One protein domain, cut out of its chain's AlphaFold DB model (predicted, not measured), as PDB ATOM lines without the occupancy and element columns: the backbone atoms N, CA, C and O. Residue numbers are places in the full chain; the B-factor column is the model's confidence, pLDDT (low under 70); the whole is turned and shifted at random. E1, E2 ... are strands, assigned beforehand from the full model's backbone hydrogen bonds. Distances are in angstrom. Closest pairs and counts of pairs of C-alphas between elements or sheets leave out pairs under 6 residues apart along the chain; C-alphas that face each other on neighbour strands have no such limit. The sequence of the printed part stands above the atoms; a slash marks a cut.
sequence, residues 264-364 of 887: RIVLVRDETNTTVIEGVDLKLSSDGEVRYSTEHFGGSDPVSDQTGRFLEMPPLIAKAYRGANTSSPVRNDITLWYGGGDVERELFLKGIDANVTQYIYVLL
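AT A GLANCE: This is residues 264 to 364 of the 887 residues of the protein "Fibronectin type-III domain-containing protein" of Euryarchaeota archaeon (UniProt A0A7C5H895). With little regular structure, a four-stranded antiparallel sheet, E3 E2 E5 E6, has the parallel pair E1 and E7 partly over one face, and E4 reaches toward one end. Of 101 printed residues, 40 are in seven named strands, E1 to E7 in order, with no named helix: all strand. It is compact: radius of gyration of the C-alphas 14.2 A, spans 50 by 28 by 20 A.

IN THESE COORDINATES: Find C-alpha 266 at (-14.142, -42.384, -6.623), where E1, residues 266 to 270, begins. Next come E2, 281 to 286, E3, 289 to 293, E4, 316 to 322, E5, 332 to 338 and 20.3 A long, E6, 345 to 349, and E7, 360 to 364, ending at C-alpha (-11.687, -39.017, -18.365).

HOW THE PARTS SIT: Look between E2 and E5: N 283 and O 335 are within hydrogen-bond range, 2.8 A. Between E1 and E7, N 269 and O 362 are 2.9 A apart. E4 pairs with no named strand.

THE WHOLE: The printed part has no cut, link E3 to E4 is long, and no printed residue is under 70 in pLDDT.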
ATOM      1  N   ARG A 264     -17.814 -44.214  -0.170       90.25
ATOM      2  CA  ARG A 264     -17.611 -44.581  -1.571       90.25
ATOM      3  C   ARG A 264     -16.250 -44.107  -2.031       90.25
ATOM      4  O   ARG A 264     -15.785 -43.054  -1.620       90.25
ATOM      5  N   ILE A 265     -15.622 -44.904  -2.886       90.75
ATOM      6  CA  ILE A 265     -14.346 -44.559  -3.504       90.75
ATOM      7  C   ILE A 265     -14.640 -44.109  -4.928       90.75
ATOM      8  O   ILE A 265     -15.257 -44.856  -5.694       90.75
ATOM      9  N   VAL A 266     -14.199 -42.899  -5.254       94.19
ATOM     10  CA  VAL A 266     -14.142 -42.384  -6.623       94.19
ATOM     11  C   VAL A 266     -12.761 -42.712  -7.172       94.19
ATOM     12  O   VAL A 266     -11.760 -42.446  -6.507       94.19
ATOM     13  N   LEU A 267     -12.727 -43.344  -8.342       94.44
ATOM     14  CA  LEU A 267     -11.507 -43.755  -9.024       94.44
ATOM     15  C   LEU A 267     -11.512 -43.169 -10.433       94.44
ATOM     16  O   LEU A 267     -12.374 -43.530 -11.237       94.44
ATOM     17  N   VAL A 268     -10.556 -42.288 -10.711       96.75
ATOM     18  CA  VAL A 268     -10.421 -41.621 -12.008       96.75
ATOM     19  C   VAL A 268      -9.369 -42.320 -12.852       96.75
ATOM     20  O   VAL A 268      -8.269 -42.629 -12.381       96.75
ATOM     21  N   ARG A 269      -9.742 -42.613 -14.092       94.94
ATOM     22  CA  ARG A 269      -8.932 -43.325 -15.074       94.94
ATOM     23  C   ARG A 269      -9.096 -42.704 -16.449       94.94
ATOM     24  O   ARG A 269     -10.026 -41.930 -16.661       94.94
ATOM     25  N   ASP A 270      -8.203 -43.065 -17.353       91.69
ATOM     26  CA  ASP A 270      -8.357 -42.778 -18.774       91.69
ATOM     27  C   ASP A 270      -9.621 -43.435 -19.351       91.69
ATOM     28  O   ASP A 270     -10.262 -44.300 -18.743       91.69
ATOM     29  N   GLU A 271      -9.985 -43.027 -20.556       89.38
ATOM     30  CA  GLU A 271     -11.147 -43.532 -21.284       89.38
ATOM     31  C   GLU A 271     -11.103 -45.038 -21.565       89.38
ATOM     32  O   GLU A 271     -12.148 -45.692 -21.633       89.38
ATOM     33  N   THR A 272      -9.902 -45.616 -21.642       88.31
ATOM     34  CA  THR A 272      -9.698 -47.060 -21.821       88.31
ATOM     35  C   THR A 272      -9.796 -47.851 -20.512       88.31
ATOM     36  O   THR A 272      -9.797 -49.086 -20.531       88.31
ATOM     37  N   ASN A 273      -9.931 -47.163 -19.370       89.75
ATOM     38  CA  ASN A 273      -9.949 -47.725 -18.020       89.75
ATOM     39  C   ASN A 273      -8.659 -48.496 -17.657       89.75
ATOM     40  O   ASN A 273      -8.663 -49.366 -16.776       89.75
ATOM     41  N   THR A 274      -7.538 -48.194 -18.306       88.25
ATOM     42  CA  THR A 274      -6.251 -48.863 -18.080       88.25
ATOM     43  C   THR A 274      -5.348 -48.051 -17.158       88.25
ATOM     44  O   THR A 274      -4.809 -48.608 -16.192       88.25
ATOM     45  N   THR A 275      -5.281 -46.740 -17.366       91.50
ATOM     46  CA  THR A 275      -4.368 -45.824 -16.675       91.50
ATOM     47  C   THR A 275      -5.112 -45.043 -15.596       91.50
ATOM     48  O   THR A 275      -6.240 -44.612 -15.801       91.50
ATOM     49  N   VAL A 276      -4.514 -44.895 -14.412       95.50
ATOM     50  CA  VAL A 276      -5.057 -44.052 -13.326       95.50
ATOM     51  C   VAL A 276      -4.563 -42.620 -13.480       95.50
ATOM     52  O   VAL A 276      -3.439 -42.422 -13.930       95.50
ATOM     53  N   ILE A 277      -5.383 -41.642 -13.089       95.94
ATOM     54  CA  ILE A 277      -5.063 -40.223 -13.288       95.94
ATOM     55  C   ILE A 277      -4.942 -39.523 -11.933       95.94
ATOM     56  O   ILE A 277      -5.915 -39.414 -11.181       95.94
ATOM     57  N   GLU A 278      -3.725 -39.081 -11.625       96.56
ATOM     58  CA  GLU A 278      -3.387 -38.239 -10.473       96.56
ATOM     59  C   GLU A 278      -3.687 -36.765 -10.788       96.56
ATOM     60  O   GLU A 278      -3.636 -36.351 -11.944       96.56
ATOM     61  N   GLY A 279      -3.985 -35.958  -9.770       96.19
ATOM     62  CA  GLY A 279      -4.134 -34.512  -9.938       96.19
ATOM     63  C   GLY A 279      -5.497 -34.051 -10.459       96.19
ATOM     64  O   GLY A 279      -5.622 -32.916 -10.903       96.19
ATOM     65  N   VAL A 280      -6.523 -34.901 -10.413       97.75
ATOM     66  CA  VAL A 280      -7.891 -34.548 -10.819       97.75
ATOM     67  C   VAL A 280      -8.577 -33.787  -9.690       97.75
ATOM     68  O   VAL A 280      -8.633 -34.259  -8.552       97.75
ATOM     69  N   ASP A 281      -9.139 -32.631 -10.014       97.88
ATOM     70  CA  ASP A 281      -9.954 -31.827  -9.116       97.88
ATOM     71  C   ASP A 281     -11.365 -32.406  -8.984       97.88
ATOM     72  O   ASP A 281     -11.943 -32.927  -9.942       97.88
ATOM     73  N   LEU A 282     -11.956 -32.288  -7.793       97.38
ATOM     74  CA  LEU A 282     -13.282 -32.814  -7.492       97.38
ATOM     75  C   LEU A 282     -14.085 -31.876  -6.595       97.38
ATOM     76  O   LEU A 282     -13.619 -31.386  -5.567       97.38
ATOM     77  N   LYS A 283     -15.361 -31.722  -6.937       97.50
ATOM     78  CA  LYS A 283     -16.387 -31.125  -6.089       97.50
ATOM     79  C   LYS A 283     -17.517 -32.115  -5.851       97.50
ATOM     80  O   LYS A 283     -18.215 -32.496  -6.786       97.50
ATOM     81  N   LEU A 284     -17.745 -32.478  -4.592       96.75
ATOM     82  CA  LEU A 284     -18.872 -33.295  -4.144       96.75
ATOM     83  C   LEU A 284     -19.908 -32.410  -3.455       96.75
ATOM     84  O   LEU A 284     -19.599 -31.700  -2.496       96.75
ATOM     85  N   SER A 285     -21.158 -32.507  -3.898       95.94
ATOM     86  CA  SER A 285     -22.302 -31.898  -3.221       95.94
ATOM     87  C   SER A 285     -23.345 -32.949  -2.848       95.94
ATOM     88  O   SER A 285     -23.742 -33.754  -3.689       95.94
ATOM     89  N   SER A 286     -23.830 -32.911  -1.608       94.56
ATOM     90  CA  SER A 286     -24.951 -33.734  -1.140       94.56
ATOM     91  C   SER A 286     -26.097 -32.826  -0.711       94.56
ATOM     92  O   SER A 286     -25.924 -31.968   0.148       94.56
ATOM     93  N   ASP A 287     -27.267 -32.993  -1.325       90.38
ATOM     94  CA  ASP A 287     -28.456 -32.154  -1.122       90.38
ATOM     95  C   ASP A 287     -28.193 -30.642  -1.273       90.38
ATOM     96  O   ASP A 287     -28.817 -29.813  -0.618       90.38
ATOM     97  N   GLY A 288     -27.289 -30.287  -2.193       87.56
ATOM     98  CA  GLY A 288     -26.936 -28.901  -2.518       87.56
ATOM     99  C   GLY A 288     -25.824 -28.304  -1.655       87.56
ATOM    100  O   GLY A 288     -25.286 -27.265  -2.025       87.56
ATOM    101  N   GLU A 289     -25.431 -28.978  -0.575       92.50
ATOM    102  CA  GLU A 289     -24.313 -28.570   0.274       92.50
ATOM    103  C   GLU A 289     -23.008 -29.184  -0.230       92.50
ATOM    104  O   GLU A 289     -22.928 -30.392  -0.476       92.50
ATOM    105  N   VAL A 290     -21.973 -28.357  -0.373       95.44
ATOM    106  CA  VAL A 290     -20.634 -28.806  -0.774       95.44
ATOM    107  C   VAL A 290     -19.977 -29.499   0.417       95.44
ATOM    108  O   VAL A 290     -19.816 -28.897   1.475       95.44
ATOM    109  N   ARG A 291     -19.612 -30.772   0.246       93.69
ATOM    110  CA  ARG A 291     -18.974 -31.591   1.293       93.69
ATOM    111  C   ARG A 291     -17.495 -31.858   1.028       93.69
ATOM    112  O   ARG A 291     -16.784 -32.179   1.969       93.69
ATOM    113  N   TYR A 292     -17.067 -31.746  -0.226       96.12
ATOM    114  CA  TYR A 292     -15.675 -31.875  -0.653       96.12
ATOM    115  C   TYR A 292     -15.450 -30.947  -1.839       96.12
ATOM    116  O   TYR A 292     -16.293 -30.903  -2.742       96.12
ATOM    117  N   SER A 293     -14.356 -30.205  -1.846       97.12
ATOM    118  CA  SER A 293     -14.004 -29.277  -2.907       97.12
ATOM    119  C   SER A 293     -12.496 -29.082  -2.956       97.12
ATOM    120  O   SER A 293     -11.891 -28.590  -2.005       97.12
ATOM    121  N   THR A 294     -11.905 -29.413  -4.093       97.56
ATOM    122  CA  THR A 294     -10.496 -29.140  -4.381       97.56
ATOM    123  C   THR A 294     -10.274 -27.678  -4.793       97.56
ATOM    124  O   THR A 294     -11.230 -26.893  -4.899       97.56
ATOM    125  N   GLU A 295      -9.009 -27.300  -4.996       96.50
ATOM    126  CA  GLU A 295      -8.579 -25.921  -5.264       96.50
ATOM    127  C   GLU A 295      -9.246 -25.317  -6.506       96.50
ATOM    128  O   GLU A 295      -9.739 -24.189  -6.426       96.50
ATOM    129  N   HIS A 296      -9.370 -26.069  -7.610       96.81
ATOM    130  CA  HIS A 296     -10.026 -25.581  -8.832       96.81
ATOM    131  C   HIS A 296     -11.461 -25.093  -8.572       96.81
ATOM    132  O   HIS A 296     -11.917 -24.100  -9.139       96.81
ATOM    133  N   PHE A 297     -12.176 -25.753  -7.658       96.81
ATOM    134  CA  PHE A 297     -13.548 -25.406  -7.288       96.81
ATOM    135  C   PHE A 297     -13.644 -24.442  -6.090       96.81
ATOM    136  O   PHE A 297     -14.748 -24.183  -5.598       96.81
ATOM    137  N   GLY A 298     -12.515 -23.891  -5.635       95.31
ATOM    138  CA  GLY A 298     -12.427 -22.911  -4.551       95.31
ATOM    139  C   GLY A 298     -12.385 -23.508  -3.142       95.31
ATOM    140  O   GLY A 298     -12.684 -22.796  -2.182       95.31
ATOM    141  N   GLY A 299     -12.060 -24.795  -3.006       95.38
ATOM    142  CA  GLY A 299     -11.851 -25.449  -1.714       95.38
ATOM    143  C   GLY A 299     -10.379 -25.766  -1.435       95.38
ATOM    144  O   GLY A 299      -9.486 -25.220  -2.075       95.38
ATOM    145  N   SER A 300     -10.127 -26.612  -0.439       95.50
ATOM    146  CA  SER A 300      -8.774 -26.983   0.012       95.50
ATOM    147  C   SER A 300      -8.577 -28.489   0.153       95.50
ATOM    148  O   SER A 300      -7.578 -28.925   0.723       95.50
ATOM    149  N   ASP A 301      -9.554 -29.280  -0.286       96.69
ATOM    150  CA  ASP A 301      -9.466 -30.730  -0.224       96.69
ATOM    151  C   ASP A 301      -8.463 -31.254  -1.269       96.69
ATOM    152  O   ASP A 301      -8.243 -30.604  -2.297       96.69
ATOM    153  N   PRO A 302      -7.823 -32.411  -1.026       96.06
ATOM    154  CA  PRO A 302      -6.798 -32.930  -1.924       96.06
ATOM    155  C   PRO A 302      -7.366 -33.382  -3.279       96.06
ATOM    156  O   PRO A 302      -8.472 -33.902  -3.372       96.06
ATOM    157  N   VAL A 303      -6.578 -33.222  -4.340       96.94
ATOM    158  CA  VAL A 303      -6.853 -33.810  -5.665       96.94
ATOM    159  C   VAL A 303      -6.684 -35.338  -5.648       96.94
ATOM    160  O   VAL A 303      -6.266 -35.910  -4.635       96.94
ATOM    161  N   SER A 304      -7.011 -36.017  -6.753       96.94
ATOM    162  CA  SER A 304      -6.778 -37.464  -6.858       96.94
ATOM    163  C   SER A 304      -5.300 -37.814  -6.646       96.94
ATOM    164  O   SER A 304      -4.403 -37.116  -7.117       96.94
ATOM    165  N   ASP A 305      -5.051 -38.906  -5.928       96.06
ATOM    166  CA  ASP A 305      -3.706 -39.401  -5.634       96.06
ATOM    167  C   ASP A 305      -3.081 -40.185  -6.807       96.06
ATOM    168  O   ASP A 305      -3.709 -40.416  -7.839       96.06
ATOM    169  N   GLN A 306      -1.856 -40.684  -6.611       95.75
ATOM    170  CA  GLN A 306      -1.115 -41.546  -7.553       95.75
ATOM    171  C   GLN A 306      -1.852 -42.833  -7.965       95.75
ATOM    172  O   GLN A 306      -1.440 -43.531  -8.890       95.75
ATOM    173  N   THR A 307      -2.919 -43.202  -7.257       94.62
ATOM    174  CA  THR A 307      -3.768 -44.354  -7.576       94.62
ATOM    175  C   THR A 307      -5.084 -43.952  -8.244       94.62
ATOM    176  O   THR A 307      -5.921 -44.822  -8.493       94.62
ATOM    177  N   GLY A 308      -5.271 -42.661  -8.536       94.62
ATOM    178  CA  GLY A 308      -6.476 -42.061  -9.101       94.62
ATOM    179  C   GLY A 308      -7.622 -41.908  -8.101       94.62
ATOM    180  O   GLY A 308      -8.777 -41.823  -8.518       94.62
ATOM    181  N   ARG A 309      -7.351 -41.947  -6.789       95.69
ATOM    182  CA  ARG A 309      -8.374 -41.966  -5.728       95.69
ATOM    183  C   ARG A 309      -8.416 -40.678  -4.921       95.69
ATOM    184  O   ARG A 309      -7.407 -40.019  -4.722       95.69
ATOM    185  N   PHE A 310      -9.583 -40.417  -4.340       94.56
ATOM    186  CA  PHE A 310      -9.789 -39.369  -3.339       94.56
ATOM    187  C   PHE A 310      -9.891 -40.002  -1.940       94.56
ATOM    188  O   PHE A 310     -10.939 -40.532  -1.565       94.56
ATOM    189  N   LEU A 311      -8.788 -40.013  -1.180       80.75
ATOM    190  CA  LEU A 311      -8.661 -40.780   0.078       80.75
ATOM    191  C   LEU A 311      -9.429 -40.191   1.276       80.75
ATOM    192  O   LEU A 311      -9.704 -40.909   2.242       80.75
ATOM    193  N   GLU A 312      -9.816 -38.917   1.199       85.12
ATOM    194  CA  GLU A 312     -10.492 -38.177   2.278       85.12
ATOM    195  C   GLU A 312     -11.913 -37.736   1.904       85.12
ATOM    196  O   GLU A 312     -12.520 -36.905   2.577       85.12
ATOM    197  N   MET A 313     -12.475 -38.311   0.839       90.12
ATOM    198  CA  MET A 313     -13.820 -37.953   0.407       90.12
ATOM    199  C   MET A 313     -14.857 -38.360   1.472       90.12
ATOM    200  O   MET A 313     -14.901 -39.534   1.863       90.12
ATOM    201  N   PRO A 314     -15.715 -37.434   1.944       91.44
ATOM    202  CA  PRO A 314     -16.728 -37.739   2.939       91.44
ATOM    203  C   PRO A 314     -17.749 -38.758   2.413       91.44
ATOM    204  O   PRO A 314     -17.975 -38.856   1.203       91.44
ATOM    205  N   PRO A 315     -18.407 -39.504   3.318       92.19
ATOM    206  CA  PRO A 315     -19.461 -40.433   2.947       92.19
ATOM    207  C   PRO A 315     -20.598 -39.754   2.177       92.19
ATOM    208  O   PRO A 315     -20.974 -38.612   2.458       92.19
ATOM    209  N   LEU A 316     -21.183 -40.489   1.234       94.19
ATOM    210  CA  LEU A 316     -22.353 -40.042   0.487       94.19
ATOM    211  C   LEU A 316     -23.621 -40.314   1.291       94.19
ATOM    212  O   LEU A 316     -23.738 -41.354   1.944       94.19
ATOM    213  N   ILE A 317     -24.599 -39.413   1.206       95.38
ATOM    214  CA  ILE A 317     -25.886 -39.611   1.877       95.38
ATOM    215  C   ILE A 317     -26.690 -40.632   1.068       95.38
ATOM    216  O   ILE A 317     -26.967 -40.431  -0.112       95.38
ATOM    217  N   ALA A 318     -27.069 -41.734   1.708       94.62
ATOM    218  CA  ALA A 318     -27.912 -42.772   1.127       94.62
ATOM    219  C   ALA A 318     -29.393 -42.535   1.433       94.62
ATOM    220  O   ALA A 318     -30.243 -42.690   0.557       94.62
ATOM    221  N   LYS A 319     -29.703 -42.124   2.668       95.00
ATOM    222  CA  LYS A 319     -31.056 -41.758   3.105       95.00
ATOM    223  C   LYS A 319     -31.002 -40.570   4.053       95.00
ATOM    224  O   LYS A 319     -30.113 -40.492   4.897       95.00
ATOM    225  N   ALA A 320     -31.997 -39.693   3.961       95.56
ATOM    226  CA  ALA A 320     -32.178 -38.580   4.886       95.56
ATOM    227  C   ALA A 320     -33.609 -38.565   5.433       95.56
ATOM    228  O   ALA A 320     -34.574 -38.470   4.678       95.56
ATOM    229  N   TYR A 321     -33.753 -38.625   6.750       97.25
ATOM    230  CA  TYR A 321     -35.021 -38.560   7.469       97.25
ATOM    231  C   TYR A 321     -35.151 -37.167   8.085       97.25
ATOM    232  O   TYR A 321     -34.389 -36.795   8.977       97.25
ATOM    233  N   ARG A 322     -36.081 -36.368   7.556       95.62
ATOM    234  CA  ARG A 322     -36.212 -34.930   7.844       95.62
ATOM    235  C   ARG A 322     -37.470 -34.683   8.666       95.62
ATOM    236  O   ARG A 322     -38.525 -34.374   8.121       95.62
ATOM    237  N   GLY A 323     -37.364 -34.883   9.975       95.94
ATOM    238  CA  GLY A 323     -38.483 -34.747  10.907       95.94
ATOM    239  C   GLY A 323     -39.640 -35.728  10.694       95.94
ATOM    240  O   GLY A 323     -40.773 -35.413  11.054       95.94
ATOM    241  N   ALA A 324     -39.358 -36.875  10.071       94.88
ATOM    242  CA  ALA A 324     -40.307 -37.952   9.824       94.88
ATOM    243  C   ALA A 324     -39.582 -39.302   9.706       94.88
ATOM    244  O   ALA A 324     -38.421 -39.352   9.298       94.88
ATOM    245  N   ASN A 325     -40.297 -40.401   9.962       93.81
ATOM    246  CA  ASN A 325     -39.763 -41.771   9.878       93.81
ATOM    247  C   ASN A 325     -39.667 -42.302   8.436       93.81
ATOM    248  O   ASN A 325     -39.330 -43.456   8.213       93.81
ATOM    249  N   THR A 326     -39.972 -41.473   7.438       94.00
ATOM    250  CA  THR A 326     -39.838 -41.800   6.015       94.00
ATOM    251  C   THR A 326     -38.705 -40.990   5.407       94.00
ATOM    252  O   THR A 326     -38.674 -39.765   5.553       94.00
ATOM    253  N   SER A 327     -37.796 -41.655   4.695       94.00
ATOM    254  CA  SER A 327     -36.679 -40.978   4.040       94.00
ATOM    255  C   SER A 327     -37.169 -40.057   2.920       94.00
ATOM    256  O   SER A 327     -37.983 -40.456   2.086       94.00
ATOM    257  N   SER A 328     -36.642 -38.840   2.875       92.31
ATOM    258  CA  SER A 328     -36.780 -37.912   1.752       92.31
ATOM    259  C   SER A 328     -35.821 -38.289   0.612       92.31
ATOM    260  O   SER A 328     -34.807 -38.939   0.879       92.31
ATOM    261  N   PRO A 329     -36.096 -37.876  -0.641       89.81
ATOM    262  CA  PRO A 329     -35.135 -37.992  -1.733       89.81
ATOM    263  C   PRO A 329     -33.816 -37.300  -1.387       89.81
ATOM    264  O   PRO A 329     -33.826 -36.224  -0.788       89.81
ATOM    265  N   VAL A 330     -32.713 -37.921  -1.795       93.19
ATOM    266  CA  VAL A 330     -31.350 -37.429  -1.592       93.19
ATOM    267  C   VAL A 330     -30.660 -37.332  -2.942       93.19
ATOM    268  O   VAL A 330     -30.869 -38.181  -3.812       93.19
ATOM    269  N   ARG A 331     -29.826 -36.312  -3.119       94.25
ATOM    270  CA  ARG A 331     -29.028 -36.122  -4.324       94.25
ATOM    271  C   ARG A 331     -27.556 -35.947  -3.980       94.25
ATOM    272  O   ARG A 331     -27.195 -34.992  -3.303       94.25
ATOM    273  N   ASN A 332     -26.720 -36.838  -4.506       95.88
ATOM    274  CA  ASN A 332     -25.267 -36.688  -4.503       95.88
ATOM    275  C   ASN A 332     -24.807 -36.358  -5.924       95.88
ATOM    276  O   ASN A 332     -25.112 -37.111  -6.848       95.88
ATOM    277  N   ASP A 333     -24.085 -35.262  -6.097       96.00
ATOM    278  CA  ASP A 333     -23.520 -34.848  -7.378       96.00
ATOM    279  C   ASP A 333     -22.004 -34.678  -7.240       96.00
ATOM    280  O   ASP A 333     -21.528 -34.132  -6.244       96.00
ATOM    281  N   ILE A 334     -21.258 -35.123  -8.251       96.25
ATOM    282  CA  ILE A 334     -19.812 -34.939  -8.363       96.25
ATOM    283  C   ILE A 334     -19.506 -34.176  -9.651       96.25
ATOM    284  O   ILE A 334     -19.986 -34.539 -10.727       96.25
ATOM    285  N   THR A 335     -18.684 -33.140  -9.543       96.94
ATOM    286  CA  THR A 335     -18.062 -32.453 -10.677       96.94
ATOM    287  C   THR A 335     -16.566 -32.690 -10.613       96.94
ATOM    288  O   THR A 335     -15.987 -32.574  -9.535       96.94
ATOM    289  N   LEU A 336     -15.959 -33.054 -11.737       97.31
ATOM    290  CA  LEU A 336     -14.517 -33.237 -11.847       97.31
ATOM    291  C   LEU A 336     -13.953 -32.285 -12.884       97.31
ATOM    292  O   LEU A 336     -14.614 -32.034 -13.891       97.31
ATOM    293  N   TRP A 337     -12.731 -31.826 -12.652       97.56
ATOM    294  CA  TRP A 337     -11.950 -31.077 -13.626       97.56
ATOM    295  C   TRP A 337     -10.527 -31.630 -13.683       97.56
ATOM    296  O   TRP A 337      -9.976 -32.066 -12.674       97.56
ATOM    297  N   TYR A 338      -9.940 -31.638 -14.872       97.12
ATOM    298  CA  TYR A 338      -8.556 -32.021 -15.084       97.12
ATOM    299  C   TYR A 338      -7.918 -31.092 -16.113       97.12
ATOM    300  O   TYR A 338      -8.411 -30.981 -17.236       97.12
ATOM    301  N   GLY A 339      -6.824 -30.443 -15.719       93.06
ATOM    302  CA  GLY A 339      -6.025 -29.560 -16.575       93.06
ATOM    303  C   GLY A 339      -4.567 -29.994 -16.706       93.06
ATOM    304  O   GLY A 339      -3.715 -29.158 -16.980       93.06
ATOM    305  N   GLY A 340      -4.261 -31.270 -16.441       89.38
ATOM    306  CA  GLY A 340      -2.901 -31.811 -16.557       89.38
ATOM    307  C   GLY A 340      -2.496 -32.248 -17.971       89.38
ATOM    308  O   GLY A 340      -1.340 -32.610 -18.158       89.38
ATOM    309  N   GLY A 341      -3.426 -32.241 -18.932       87.88
ATOM    310  CA  GLY A 341      -3.191 -32.587 -20.341       87.88
ATOM    311  C   GLY A 341      -3.110 -31.373 -21.272       87.88
ATOM    312  O   GLY A 341      -3.171 -30.229 -20.822       87.88
ATOM    313  N   ASP A 342      -3.050 -31.632 -22.577       90.00
ATOM    314  CA  ASP A 342      -3.085 -30.613 -23.638       90.00
ATOM    315  C   ASP A 342      -4.468 -29.963 -23.781       90.00
ATOM    316  O   ASP A 342      -4.591 -28.818 -24.225       90.00
ATOM    317  N   VAL A 343      -5.530 -30.672 -23.375       90.88
ATOM    318  CA  VAL A 343      -6.894 -30.132 -23.339       90.88
ATOM    319  C   VAL A 343      -7.538 -30.358 -21.981       90.88
ATOM    320  O   VAL A 343      -7.593 -31.474 -21.467       90.88
ATOM    321  N   GLU A 344      -8.121 -29.296 -21.429       93.88
ATOM    322  CA  GLU A 344      -8.892 -29.388 -20.195       93.88
ATOM    323  C   GLU A 344     -10.134 -30.286 -20.356       93.88
ATOM    324  O   GLU A 344     -10.800 -30.330 -21.404       93.88
ATOM    325  N   ARG A 345     -10.474 -31.000 -19.280       93.69
ATOM    326  CA  ARG A 345     -11.644 -31.878 -19.203       93.69
ATOM    327  C   ARG A 345     -12.474 -31.556 -17.975       93.69
ATOM    328  O   ARG A 345     -11.950 -31.480 -16.872       93.69
ATOM    329  N   GLU A 346     -13.786 -31.435 -18.165       95.12
ATOM    330  CA  GLU A 346     -14.755 -31.276 -17.079       95.12
ATOM    331  C   GLU A 346     -15.879 -32.313 -17.216       95.12
ATOM    332  O   GLU A 346     -16.458 -32.486 -18.292       95.12
ATOM    333  N   LEU A 347     -16.195 -33.023 -16.128       96.31
ATOM    334  CA  LEU A 347     -17.250 -34.040 -16.088       96.31
ATOM    335  C   LEU A 347     -18.243 -33.782 -14.961       96.31
ATOM    336  O   LEU A 347     -17.883 -33.386 -13.857       96.31
ATOM    337  N   PHE A 348     -19.510 -34.105 -15.227       95.62
ATOM    338  CA  PHE A 348     -20.613 -33.924 -14.286       95.62
ATOM    339  C   PHE A 348     -21.376 -35.233 -14.072       95.62
ATOM    340  O   PHE A 348     -22.114 -35.692 -14.944       95.62
ATOM    341  N   LEU A 349     -21.259 -35.799 -12.874       95.06
ATOM    342  CA  LEU A 349     -21.969 -36.994 -12.430       95.06
ATOM    343  C   LEU A 349     -23.096 -36.577 -11.484       95.06
ATOM    344  O   LEU A 349     -22.846 -36.043 -10.407       95.06
ATOM    345  N   LYS A 350     -24.351 -36.807 -11.878       93.81
ATOM    346  CA  LYS A 350     -25.528 -36.387 -11.102       93.81
ATOM    347  C   LYS A 350     -26.261 -37.574 -10.498       93.81
ATOM    348  O   LYS A 350     -26.403 -38.602 -11.153       93.81
ATOM    349  N   GLY A 351     -26.803 -37.393  -9.296       91.38
ATOM    350  CA  GLY A 351     -27.680 -38.377  -8.653       91.38
ATOM    351  C   GLY A 351     -26.988 -39.707  -8.353       91.38
ATOM    352  O   GLY A 351     -27.555 -40.767  -8.601       91.38
ATOM    353  N   ILE A 352     -25.760 -39.652  -7.843       93.88
ATOM    354  CA  ILE A 352     -24.961 -40.830  -7.513       93.88
ATOM    355  C   ILE A 352     -25.644 -41.622  -6.398       93.88
ATOM    356  O   ILE A 352     -25.883 -41.112  -5.298       93.88
ATOM    357  N   ASP A 353     -25.922 -42.893  -6.688       90.50
ATOM    358  CA  ASP A 353     -26.494 -43.821  -5.722       90.50
ATOM    359  C   ASP A 353     -25.432 -44.261  -4.712       90.50
ATOM    360  O   ASP A 353     -24.462 -44.943  -5.056       90.50
ATOM    361  N   ALA A 354     -25.632 -43.886  -3.452       91.31
ATOM    362  CA  ALA A 354     -24.761 -44.238  -2.339       91.31
ATOM    363  C   ALA A 354     -24.982 -45.671  -1.815       91.31
ATOM    364  O   ALA A 354     -24.187 -46.138  -1.002       91.31
ATOM    365  N   ASN A 355     -26.026 -46.386  -2.251       88.25
ATOM    366  CA  ASN A 355     -26.375 -47.718  -1.733       88.25
ATOM    367  C   ASN A 355     -25.605 -48.869  -2.391       88.25
ATOM    368  O   ASN A 355     -25.606 -49.983  -1.869       88.25
ATOM    369  N   VAL A 356     -24.946 -48.634  -3.527       86.25
ATOM    370  CA  VAL A 356     -24.132 -49.671  -4.175       86.25
ATOM    371  C   VAL A 356     -22.734 -49.745  -3.552       86.25
ATOM    372  O   VAL A 356     -22.198 -48.755  -3.063       86.25
ATOM    373  N   THR A 357     -22.120 -50.928  -3.575       79.25
ATOM    374  CA  THR A 357     -20.807 -51.180  -2.947       79.25
ATOM    375  C   THR A 357     -19.622 -51.010  -3.901       79.25
ATOM    376  O   THR A 357     -18.472 -51.060  -3.475       79.25
ATOM    377  N   GLN A 358     -19.883 -50.824  -5.197       85.81
ATOM    378  CA  GLN A 358     -18.846 -50.687  -6.222       85.81
ATOM    379  C   GLN A 358     -18.145 -49.324  -6.151       85.81
ATOM    380  O   GLN A 358     -18.695 -48.345  -5.642       85.81
ATOM    381  N   TYR A 359     -16.937 -49.233  -6.703       88.50
ATOM    382  CA  TYR A 359     -16.288 -47.937  -6.910       88.50
ATOM    383  C   TYR A 359     -17.065 -47.095  -7.921       88.50
ATOM    384  O   TYR A 359     -17.734 -47.624  -8.811       88.50
ATOM    385  N   ILE A 360     -16.982 -45.780  -7.764       91.25
ATOM    386  CA  ILE A 360     -17.453 -44.823  -8.760       91.25
ATOM    387  C   ILE A 360     -16.295 -44.649  -9.740       91.25
ATOM    388  O   ILE A 360     -15.339 -43.933  -9.449       91.25
ATOM    389  N   TYR A 361     -16.354 -45.368 -10.858       90.88
ATOM    390  CA  TYR A 361     -15.387 -45.207 -11.937       90.88
ATOM    391  C   TYR A 361     -15.725 -43.953 -12.734       90.88
ATOM    392  O   TYR A 361     -16.857 -43.797 -13.197       90.88
ATOM    393  N   VAL A 362     -14.737 -43.081 -12.892       94.12
ATOM    394  CA  VAL A 362     -14.815 -41.907 -13.757       94.12
ATOM    395  C   VAL A 362     -13.777 -42.083 -14.846       94.12
ATOM    396  O   VAL A 362     -12.589 -42.184 -14.552       94.12
ATOM    397  N   LEU A 363     -14.244 -42.157 -16.085       94.56
ATOM    398  CA  LEU A 363     -13.387 -42.245 -17.256       94.56
ATOM    399  C   LEU A 363     -13.236 -40.831 -17.814       94.56
ATOM    400  O   LEU A 363     -14.229 -40.233 -18.238       94.56
ATOM    401  N   LEU A 364     -12.029 -40.280 -17.729       94.06
ATOM    402  CA  LEU A 364     -11.687 -39.017 -18.365       94.06
ATOM    403  C   LEU A 364     -11.542 -39.268 -19.873       94.06
ATOM    404  O   LEU A 364     -10.794 -40.172 -20.241       94.06
TER     405      LEU A 364